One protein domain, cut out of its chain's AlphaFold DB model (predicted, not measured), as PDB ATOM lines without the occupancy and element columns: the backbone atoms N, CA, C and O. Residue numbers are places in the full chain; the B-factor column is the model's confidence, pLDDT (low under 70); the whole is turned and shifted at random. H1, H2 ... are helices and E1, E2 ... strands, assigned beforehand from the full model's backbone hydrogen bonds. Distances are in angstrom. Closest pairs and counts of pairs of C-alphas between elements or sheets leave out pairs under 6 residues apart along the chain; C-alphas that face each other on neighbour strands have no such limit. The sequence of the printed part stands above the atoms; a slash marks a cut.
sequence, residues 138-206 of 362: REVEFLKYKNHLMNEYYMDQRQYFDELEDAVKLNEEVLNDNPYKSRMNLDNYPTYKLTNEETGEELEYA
ATOM      1  N   ARG A 138      40.899   3.563 -27.210       96.81
ATOM      2  CA  ARG A 138      40.045   4.016 -26.100       96.81
ATOM      3  C   ARG A 138      38.583   4.227 -26.509       96.81
ATOM      4  O   ARG A 138      37.693   3.933 -25.724       96.81
ATOM      5  N   GLU A 139      38.326   4.748 -27.707       95.50
ATOM      6  CA  GLU A 139      36.961   4.954 -28.213       95.50
ATOM      7  C   GLU A 139      36.298   3.607 -28.508       95.50
ATOM      8  O   GLU A 139      35.152   3.382 -28.128       95.50
ATOM      9  N   VAL A 140      37.048   2.673 -29.098       95.56
ATOM     10  CA  VAL A 140      36.584   1.300 -29.342       95.56
ATOM     11  C   VAL A 140      36.300   0.568 -28.026       95.56
ATOM     12  O   VAL A 140      35.264  -0.077 -27.891       95.56
ATOM     13  N   GLU A 141      37.191   0.672 -27.040       96.50
ATOM     14  CA  GLU A 141      37.005   0.100 -25.701       96.50
ATOM     15  C   GLU A 141      35.805   0.716 -24.983       96.50
ATOM     16  O   GLU A 141      35.007  -0.009 -24.395       96.50
ATOM     17  N   PHE A 142      35.627   2.032 -25.093       96.56
ATOM     18  CA  PHE A 142      34.458   2.716 -24.558       96.56
ATOM     19  C   PHE A 142      33.160   2.204 -25.191       96.56
ATOM     20  O   PHE A 142      32.205   1.931 -24.469       96.56
ATOM     21  N   LEU A 143      33.116   2.007 -26.514       94.12
ATOM     22  CA  LEU A 143      31.948   1.432 -27.192       94.12
ATOM     23  C   LEU A 143      31.667  -0.007 -26.737       94.12
ATOM     24  O   LEU A 143      30.509  -0.362 -26.519       94.12
ATOM     25  N   LYS A 144      32.712  -0.823 -26.546       95.06
ATOM     26  CA  LYS A 144      32.579  -2.180 -25.991       95.06
ATOM     27  C   LYS A 144      32.013  -2.151 -24.571       95.06
ATOM     28  O   LYS A 144      31.060  -2.870 -24.292       95.06
ATOM     29  N   TYR A 145      32.560  -1.302 -23.702       96.06
ATOM     30  CA  TYR A 145      32.113  -1.158 -22.316       96.06
ATOM     31  C   TYR A 145      30.680  -0.625 -22.226       96.06
ATOM     32  O   TYR A 145      29.859  -1.170 -21.492       96.06
ATOM     33  N   LYS A 146      30.342   0.385 -23.036       92.75
ATOM     34  CA  LYS A 146      28.978   0.907 -23.151       92.75
ATOM     35  C   LYS A 146      28.001  -0.193 -23.562       92.75
ATOM     36  O   LYS A 146      26.969  -0.340 -22.919       92.75
ATOM     37  N   ASN A 147      28.325  -0.974 -24.596       89.88
ATOM     38  CA  ASN A 147      27.486  -2.096 -25.024       89.88
ATOM     39  C   ASN A 147      27.339  -3.152 -23.919       89.88
ATOM     40  O   ASN A 147      26.247  -3.672 -23.722       89.88
ATOM     41  N   HIS A 148      28.411  -3.443 -23.177       93.44
ATOM     42  CA  HIS A 148      28.356  -4.377 -22.054       93.44
ATOM     43  C   HIS A 148      27.381  -3.909 -20.964       93.44
ATOM     44  O   HIS A 148      26.487  -4.666 -20.600       93.44
ATOM     45  N   LEU A 149      27.482  -2.647 -20.529       93.25
ATOM     46  CA  LEU A 149      26.556  -2.062 -19.553       93.25
ATOM     47  C   LEU A 149      25.112  -2.017 -20.071       93.25
ATOM     48  O   LEU A 149      24.180  -2.321 -19.336       93.25
ATOM     49  N   MET A 150      24.903  -1.648 -21.336       90.12
ATOM     50  CA  MET A 150      23.555  -1.621 -21.914       90.12
ATOM     51  C   MET A 150      22.894  -3.002 -21.879       90.12
ATOM     52  O   MET A 150      21.707  -3.093 -21.570       90.12
ATOM     53  N   ASN A 151      23.669  -4.059 -22.128       87.94
ATOM     54  CA  ASN A 151      23.189  -5.436 -22.067       87.94
ATOM     55  C   ASN A 151      22.954  -5.908 -20.627       87.94
ATOM     56  O   ASN A 151      21.952  -6.563 -20.367       87.94
ATOM     57  N   GLU A 152      23.852  -5.572 -19.695       93.31
ATOM     58  CA  GLU A 152      23.745  -5.959 -18.280       93.31
ATOM     59  C   GLU A 152      22.495  -5.363 -17.612       93.31
ATOM     60  O   GLU A 152      21.795  -6.050 -16.872       93.31
ATOM     61  N   TYR A 153      22.185  -4.100 -17.913       91.88
ATOM     62  CA  TYR A 153      21.068  -3.370 -17.308       91.88
ATOM     63  C   TYR A 153      19.810  -3.321 -18.186       91.88
ATOM     64  O   TYR A 153      18.905  -2.541 -17.896       91.88
ATOM     65  N   TYR A 154      19.743  -4.114 -19.264       83.69
ATOM     66  CA  TYR A 154      18.608  -4.146 -20.201       83.69
ATOM     67  C   TYR A 154      18.198  -2.759 -20.732       83.69
ATOM     68  O   TYR A 154      17.033  -2.498 -21.020       83.69
ATOM     69  N   MET A 155      19.168  -1.855 -20.879       83.69
ATOM     70  CA  MET A 155      18.968  -0.532 -21.483       83.69
ATOM     71  C   MET A 155      19.127  -0.566 -23.009       83.69
ATOM     72  O   MET A 155      19.113   0.483 -23.659       83.69
ATOM     73  N   ASP A 156      19.334  -1.749 -23.593       74.44
ATOM     74  CA  ASP A 156      19.495  -1.889 -25.032       74.44
ATOM     75  C   ASP A 156      18.153  -1.749 -25.754       74.44
ATOM     76  O   ASP A 156      17.331  -2.663 -25.794       74.44
ATOM     77  N   GLN A 157      17.954  -0.586 -26.374       76.31
ATOM     78  CA  GLN A 157      16.774  -0.320 -27.189       76.31
ATOM     79  C   GLN A 157      16.702  -1.210 -28.438       76.31
ATOM     80  O   GLN A 157      15.659  -1.218 -29.082       76.31
ATOM     81  N   ARG A 158      17.755  -1.985 -28.769       69.88
ATOM     82  CA  ARG A 158      17.748  -2.996 -29.853       69.88
ATOM     83  C   ARG A 158      16.578  -3.964 -29.793       69.88
ATOM     84  O   ARG A 158      16.115  -4.377 -30.842       69.88
ATOM     85  N   GLN A 159      16.037  -4.251 -28.611       69.25
ATOM     86  CA  GLN A 159      14.834  -5.084 -28.486       69.25
ATOM     87  C   GLN A 159      13.599  -4.465 -29.164       69.25
ATOM     88  O   GLN A 159      12.728  -5.186 -29.628       69.25
ATOM     89  N   TYR A 160      13.549  -3.135 -29.271       72.56
ATOM     90  CA  TYR A 160      12.514  -2.402 -30.006       72.56
ATOM     91  C   TYR A 160      12.904  -2.141 -31.466       72.56
ATOM     92  O   TYR A 160      12.087  -1.656 -32.245       72.56
ATOM     93  N   PHE A 161      14.152  -2.430 -31.855       68.25
ATOM     94  CA  PHE A 161      14.580  -2.289 -33.244       68.25
ATOM     95  C   PHE A 161      13.998  -3.379 -34.142       68.25
ATOM     96  O   PHE A 161      13.802  -3.087 -35.312       68.25
ATOM     97  N   ASP A 162      13.649  -4.556 -33.615       67.00
ATOM     98  CA  ASP A 162      12.907  -5.576 -34.374       67.00
ATOM     99  C   ASP A 162      11.502  -5.060 -34.761       67.00
ATOM    100  O   ASP A 162      11.019  -5.303 -35.863       67.00
ATOM    101  N   GLU A 163      10.867  -4.250 -33.905       68.81
ATOM    102  CA  GLU A 163       9.592  -3.576 -34.215       68.81
ATOM    103  C   GLU A 163       9.769  -2.385 -35.175       68.81
ATOM    104  O   GLU A 163       8.843  -2.000 -35.888       68.81
ATOM    105  N   LEU A 164      10.969  -1.798 -35.212       71.88
ATOM    106  CA  LEU A 164      11.350  -0.710 -36.116       71.88
ATOM    107  C   LEU A 164      12.108  -1.210 -37.353       71.88
ATOM    108  O   LEU A 164      12.571  -0.383 -38.137       71.88
ATOM    109  N   GLU A 165      12.246  -2.521 -37.551       68.12
ATOM    110  CA  GLU A 165      13.110  -3.098 -38.584       68.12
ATOM    111  C   GLU A 165      12.663  -2.647 -39.979       68.12
ATOM    112  O   GLU A 165      13.488  -2.329 -40.834       68.12
ATOM    113  N   ASP A 166      11.353  -2.493 -40.181       68.44
ATOM    114  CA  ASP A 166      10.778  -1.941 -41.407       68.44
ATOM    115  C   ASP A 166      11.152  -0.460 -41.613       68.44
ATOM    116  O   ASP A 166      11.478  -0.044 -42.726       68.44
ATOM    117  N   ALA A 167      11.194   0.340 -40.541       63.97
ATOM    118  CA  ALA A 167      11.655   1.730 -40.590       63.97
ATOM    119  C   ALA A 167      13.181   1.831 -40.782       63.97
ATOM    120  O   ALA A 167      13.668   2.788 -41.392       63.97
ATOM    121  N   VAL A 168      13.947   0.856 -40.288       63.81
ATOM    122  CA  VAL A 168      15.393   0.748 -40.523       63.81
ATOM    123  C   VAL A 168      15.669   0.363 -41.972       63.81
ATOM    124  O   VAL A 168      16.467   1.046 -42.604       63.81
ATOM    125  N   LYS A 169      14.967  -0.626 -42.538       66.50
ATOM    126  CA  LYS A 169      15.076  -1.019 -43.958       66.50
ATOM    127  C   LYS A 169      14.784   0.156 -44.897       66.50
ATOM    128  O   LYS A 169      15.555   0.406 -45.820       66.50
ATOM    129  N   LEU A 170      13.747   0.943 -44.598       62.22
ATOM    130  CA  LEU A 170      13.432   2.192 -45.309       62.22
ATOM    131  C   LEU A 170      14.562   3.239 -45.237       62.22
ATOM    132  O   LEU A 170      14.789   3.971 -46.197       62.22
ATOM    133  N   ASN A 171      15.288   3.322 -44.118       59.50
ATOM    134  CA  ASN A 171      16.409   4.257 -43.952       59.50
ATOM    135  C   ASN A 171      17.745   3.714 -44.496       59.50
ATOM    136  O   ASN A 171      18.606   4.496 -44.906       59.50
ATOM    137  N   GLU A 172      17.937   2.394 -44.522       59.44
ATOM    138  CA  GLU A 172      19.112   1.752 -45.114       59.44
ATOM    139  C   GLU A 172      19.190   1.992 -46.624       59.44
ATOM    140  O   GLU A 172      20.292   2.194 -47.136       59.44
ATOM    141  N   GLU A 173      18.057   2.052 -47.333       57.50
ATOM    142  CA  GLU A 173      18.018   2.434 -48.754       57.50
ATOM    143  C   GLU A 173      18.610   3.834 -48.983       57.50
ATOM    144  O   GLU A 173      19.467   4.009 -49.850       57.50
ATOM    145  N   VAL A 174      18.282   4.805 -48.123       57.03
ATOM    146  CA  VAL A 174      18.790   6.188 -48.216       57.03
ATOM    147  C   VAL A 174      20.311   6.263 -48.011       57.03
ATOM    148  O   VAL A 174      20.991   7.086 -48.628       57.03
ATOM    149  N   LEU A 175      20.875   5.401 -47.159       53.38
ATOM    150  CA  LEU A 175      22.324   5.317 -46.933       53.38
ATOM    151  C   LEU A 175      23.042   4.445 -47.977       53.38
ATOM    152  O   LEU A 175      24.220   4.682 -48.266       53.38
ATOM    153  N   ASN A 176      22.360   3.461 -48.566       56.31
ATOM    154  CA  ASN A 176      22.863   2.678 -49.697       56.31
ATOM    155  C   ASN A 176      22.926   3.507 -50.989       56.31
ATOM    156  O   ASN A 176      23.840   3.298 -51.789       56.31
ATOM    157  N   ASP A 177      22.069   4.520 -51.119       56.25
ATOM    158  CA  ASP A 177      22.126   5.547 -52.165       56.25
ATOM    159  C   ASP A 177      23.255   6.575 -51.971       56.25
ATOM    160  O   ASP A 177      23.379   7.533 -52.743       56.25
ATOM    161  N   ASN A 178      24.139   6.385 -50.982       64.88
ATOM    162  CA  ASN A 178      25.346   7.195 -50.867       64.88
ATOM    163  C   ASN A 178      26.121   7.146 -52.202       64.88
ATOM    164  O   ASN A 178      26.563   6.067 -52.616       64.88
ATOM    165  N   PRO A 179      26.361   8.292 -52.867       59.75
ATOM    166  CA  PRO A 179      27.027   8.324 -54.165       59.75
ATOM    167  C   PRO A 179      28.440   7.732 -54.121       59.75
ATOM    168  O   PRO A 179      28.954   7.312 -55.152       59.75
ATOM    169  N   TYR A 180      29.069   7.659 -52.945       58.94
ATOM    170  CA  TYR A 180      30.373   7.025 -52.779       58.94
ATOM    171  C   TYR A 180      30.301   5.495 -52.684       58.94
ATOM    172  O   TYR A 180      31.281   4.847 -53.031       58.94
ATOM    173  N   LYS A 181      29.161   4.909 -52.286       58.72
ATOM    174  CA  LYS A 181      28.931   3.451 -52.184       58.72
ATOM    175  C   LYS A 181      28.170   2.880 -53.385       58.72
ATOM    176  O   LYS A 181      28.296   1.695 -53.684       58.72
ATOM    177  N   SER A 182      27.409   3.718 -54.086       63.97
ATOM    178  CA  SER A 182      26.605   3.294 -55.229       63.97
ATOM    179  C   SER A 182      27.471   2.660 -56.323       63.97
ATOM    180  O   SER A 182      28.468   3.236 -56.773       63.97
ATOM    181  N   ARG A 183      27.044   1.480 -56.788       66.31
ATOM    182  CA  ARG A 183      27.620   0.794 -57.958       66.31
ATOM    183  C   ARG A 183      27.412   1.579 -59.254       66.31
ATOM    184  O   ARG A 183      28.126   1.340 -60.215       66.31
ATOM    185  N   MET A 184      26.456   2.510 -59.273       74.06
ATOM    186  CA  MET A 184      26.157   3.344 -60.440       74.06
ATOM    187  C   MET A 184      27.096   4.548 -60.567       74.06
ATOM    188  O   MET A 184      27.045   5.253 -61.573       74.06
ATOM    189  N   ASN A 185      27.934   4.829 -59.560       78.38
ATOM    190  CA  ASN A 185      28.885   5.927 -59.664       78.38
ATOM    191  C   ASN A 185      30.054   5.532 -60.576       78.38
ATOM    192  O   ASN A 185      30.810   4.617 -60.255       78.38
ATOM    193  N   LEU A 186      30.217   6.270 -61.677       83.31
ATOM    194  CA  LEU A 186      31.296   6.100 -62.655       83.31
ATOM    195  C   LEU A 186      32.686   6.152 -62.002       83.31
ATOM    196  O   LEU A 186      33.557   5.368 -62.362       83.31
ATOM    197  N   ASP A 187      32.859   6.985 -60.971       84.50
ATOM    198  CA  ASP A 187      34.132   7.125 -60.250       84.50
ATOM    199  C   ASP A 187      34.538   5.839 -59.505       84.50
ATOM    200  O   ASP A 187      35.707   5.654 -59.173       84.50
ATOM    201  N   ASN A 188      33.583   4.948 -59.211       84.25
ATOM    202  CA  ASN A 188      33.831   3.699 -58.496       84.25
ATOM    203  C   ASN A 188      34.214   2.540 -59.420       84.25
ATOM    204  O   ASN A 188      34.529   1.460 -58.910       84.25
ATOM    205  N   TYR A 189      34.170   2.711 -60.740       85.06
ATOM    206  CA  TYR A 189      34.624   1.668 -61.652       85.06
ATOM    207  C   TYR A 189      36.155   1.557 -61.595       85.06
ATOM    208  O   TYR A 189      36.842   2.578 -61.523       85.06
ATOM    209  N   PRO A 190      36.704   0.329 -61.568       80.81
ATOM    210  CA  PRO A 190      38.143   0.128 -61.485       80.81
ATOM    211  C   PRO A 190      38.822   0.706 -62.724       80.81
ATOM    212  O   PRO A 190      38.517   0.317 -63.849       80.81
ATOM    213  N   THR A 191      39.741   1.641 -62.506       82.38
ATOM    214  CA  THR A 191      40.570   2.217 -63.569       82.38
ATOM    215  C   THR A 191      41.792   1.344 -63.840       82.38
ATOM    216  O   THR A 191      42.303   1.335 -64.954       82.38
ATOM    217  N   TYR A 192      42.239   0.588 -62.834       84.44
ATOM    218  CA  TYR A 192      43.356  -0.342 -62.927       84.44
ATOM    219  C   TYR A 192      42.954  -1.694 -62.338       84.44
ATOM    220  O   TYR A 192      42.268  -1.763 -61.314       84.44
ATOM    221  N   LYS A 193      43.402  -2.766 -62.989       86.19
ATOM    222  CA  LYS A 193      43.278  -4.142 -62.511       86.19
ATOM    223  C   LYS A 193      44.666  -4.757 -62.473       86.19
ATOM    224  O   LYS A 193      45.372  -4.723 -63.479       86.19
ATOM    225  N   LEU A 194      45.047  -5.291 -61.321       83.75
ATOM    226  CA  LEU A 194      46.266  -6.067 -61.153       83.75
ATOM    227  C   LEU A 194      45.858  -7.490 -60.780       83.75
ATOM    228  O   LEU A 194      45.242  -7.699 -59.740       83.75
ATOM    229  N   THR A 195      46.188  -8.463 -61.617       86.69
ATOM    230  CA  THR A 195      45.993  -9.876 -61.278       86.69
ATOM    231  C   THR A 195      47.261 -10.376 -60.607       86.69
ATOM    232  O   THR A 195      48.342 -10.273 -61.185       86.69
ATOM    233  N   ASN A 196      47.151 -10.887 -59.383       86.44
ATOM    234  CA  ASN A 196      48.291 -11.482 -58.701       86.44
ATOM    235  C   ASN A 196      48.599 -12.855 -59.324       86.44
ATOM    236  O   ASN A 196      47.740 -13.735 -59.321       86.44
ATOM    237  N   GLU A 197      49.806 -13.037 -59.865       88.62
ATOM    238  CA  GLU A 197      50.201 -14.261 -60.581       88.62
ATOM    239  C   GLU A 197      50.187 -15.508 -59.681       88.62
ATOM    240  O   GLU A 197      49.939 -16.611 -60.164       88.62
ATOM    241  N   GLU A 198      50.407 -15.344 -58.373       86.56
ATOM    242  CA  GLU A 198      50.494 -16.462 -57.427       86.56
ATOM    243  C   GLU A 198      49.125 -16.935 -56.916       86.56
ATOM    244  O   GLU A 198      48.919 -18.132 -56.717       86.56
ATOM    245  N   THR A 199      48.182 -16.013 -56.694       88.06
ATOM    246  CA  THR A 199      46.863 -16.331 -56.114       88.06
ATOM    247  C   THR A 199      45.735 -16.338 -57.141       88.06
ATOM    248  O   THR A 199      44.670 -16.891 -56.873       88.06
ATOM    249  N   GLY A 200      45.943 -15.728 -58.313       87.19
ATOM    250  CA  GLY A 200      44.900 -15.503 -59.316       87.19
ATOM    251  C   GLY A 200      43.847 -14.470 -58.896       87.19
ATOM    252  O   GLY A 200      42.860 -14.290 -59.605       87.19
ATOM    253  N   GLU A 201      44.026 -13.793 -57.756       86.69
ATOM    254  CA  GLU A 201      43.094 -12.773 -57.274       86.69
ATOM    255  C   GLU A 201      43.276 -11.454 -58.044       86.69
ATOM    256  O   GLU A 201      44.396 -10.970 -58.235       86.69
ATOM    257  N   GLU A 202      42.162 -10.857 -58.480       85.50
ATOM    258  CA  GLU A 202      42.141  -9.534 -59.108       85.50
ATOM    259  C   GLU A 202      42.068  -8.437 -58.037       85.50
ATOM    260  O   GLU A 202      41.061  -8.281 -57.343       85.50
ATOM    261  N   LEU A 203      43.122  -7.633 -57.935       81.12
ATOM    262  CA  LEU A 203      43.132  -6.391 -57.175       81.12
ATOM    263  C   LEU A 203      42.636  -5.254 -58.072       81.12
ATOM    264  O   LEU A 203      43.268  -4.875 -59.061       81.12
ATOM    265  N   GLU A 204      41.478  -4.712 -57.717       84.25
ATOM    266  CA  GLU A 204      40.842  -3.594 -58.406       84.25
ATOM    267  C   GLU A 204      41.181  -2.264 -57.718       84.25
ATOM    268  O   GLU A 204      40.909  -2.085 -56.531       84.25
ATOM    269  N   TYR A 205      41.710  -1.298 -58.474       84.31
ATOM    270  CA  TYR A 205      42.000   0.055 -57.992       84.31
ATOM    271  C   TYR A 205      41.267   1.101 -58.839       84.31
ATOM    272  O   TYR A 205      41.232   1.025 -60.071       84.31
ATOM    273  N   ALA A 206      40.662   2.088 -58.177       88.31
ATOM    274  CA  ALA A 206      39.888   3.145 -58.824       88.31
ATOM    275  C   ALA A 206      40.414   4.522 -58.403       88.31
ATOM    276  O   ALA A 206      40.085   5.012 -57.324       88.31
TER     277      ALA A 206
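This is residues 138 to 206 of the 362 residues of an uncharacterized protein of Oxytricha trifallax (UniProt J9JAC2). An open arch with no core: the hairpin of strands E1 and E2 makes one foot, helix H1 makes the other, and H3 with the stretch 177 to 191 spans between them, short H2 lying at the bend after H1. The 69 printed residues run H1, H2, H3, E1, E2, with one antiparallel sheet, E1 - E2; the class is mixed, helices and strands. The whole is extended, radius of gyration of the C-alphas 20.0 A, spans 53 by 30 by 21 A.

E1 is residues 192 to 195 and E2 residues 202 to 205, where C-alpha 205 is at (42.000, 0.055, -57.992). H3 is residues 165 to 176, 15.9 A long; H2 is residues 158 to 161. H1, residues 138 to 152, begins at C-alpha 138 (40.045, 4.016, -26.100) and is 20.6 A long.

E1 and E2 form an antiparallel hairpin at 159 degrees, with N 194 and O 203 within hydrogen-bond range at 2.9 A. H2 and H3 are close but not clearly touching; their closest C-alphas, Phe 161 and Val 168, are 7.9 A apart. H1 and H3 are apart. Every O i to N i+4 pair is within range in H1, 7 of 8 in H3; H2 is too short for one.

The farthest C-alphas, Tyr 153 and Glu 197, are 53.3 A apart. The printed part has no cut; the H3 to E1 link is long. Residues 158 to 159, 161 to 163 and 165 to 183 have pLDDT under 70.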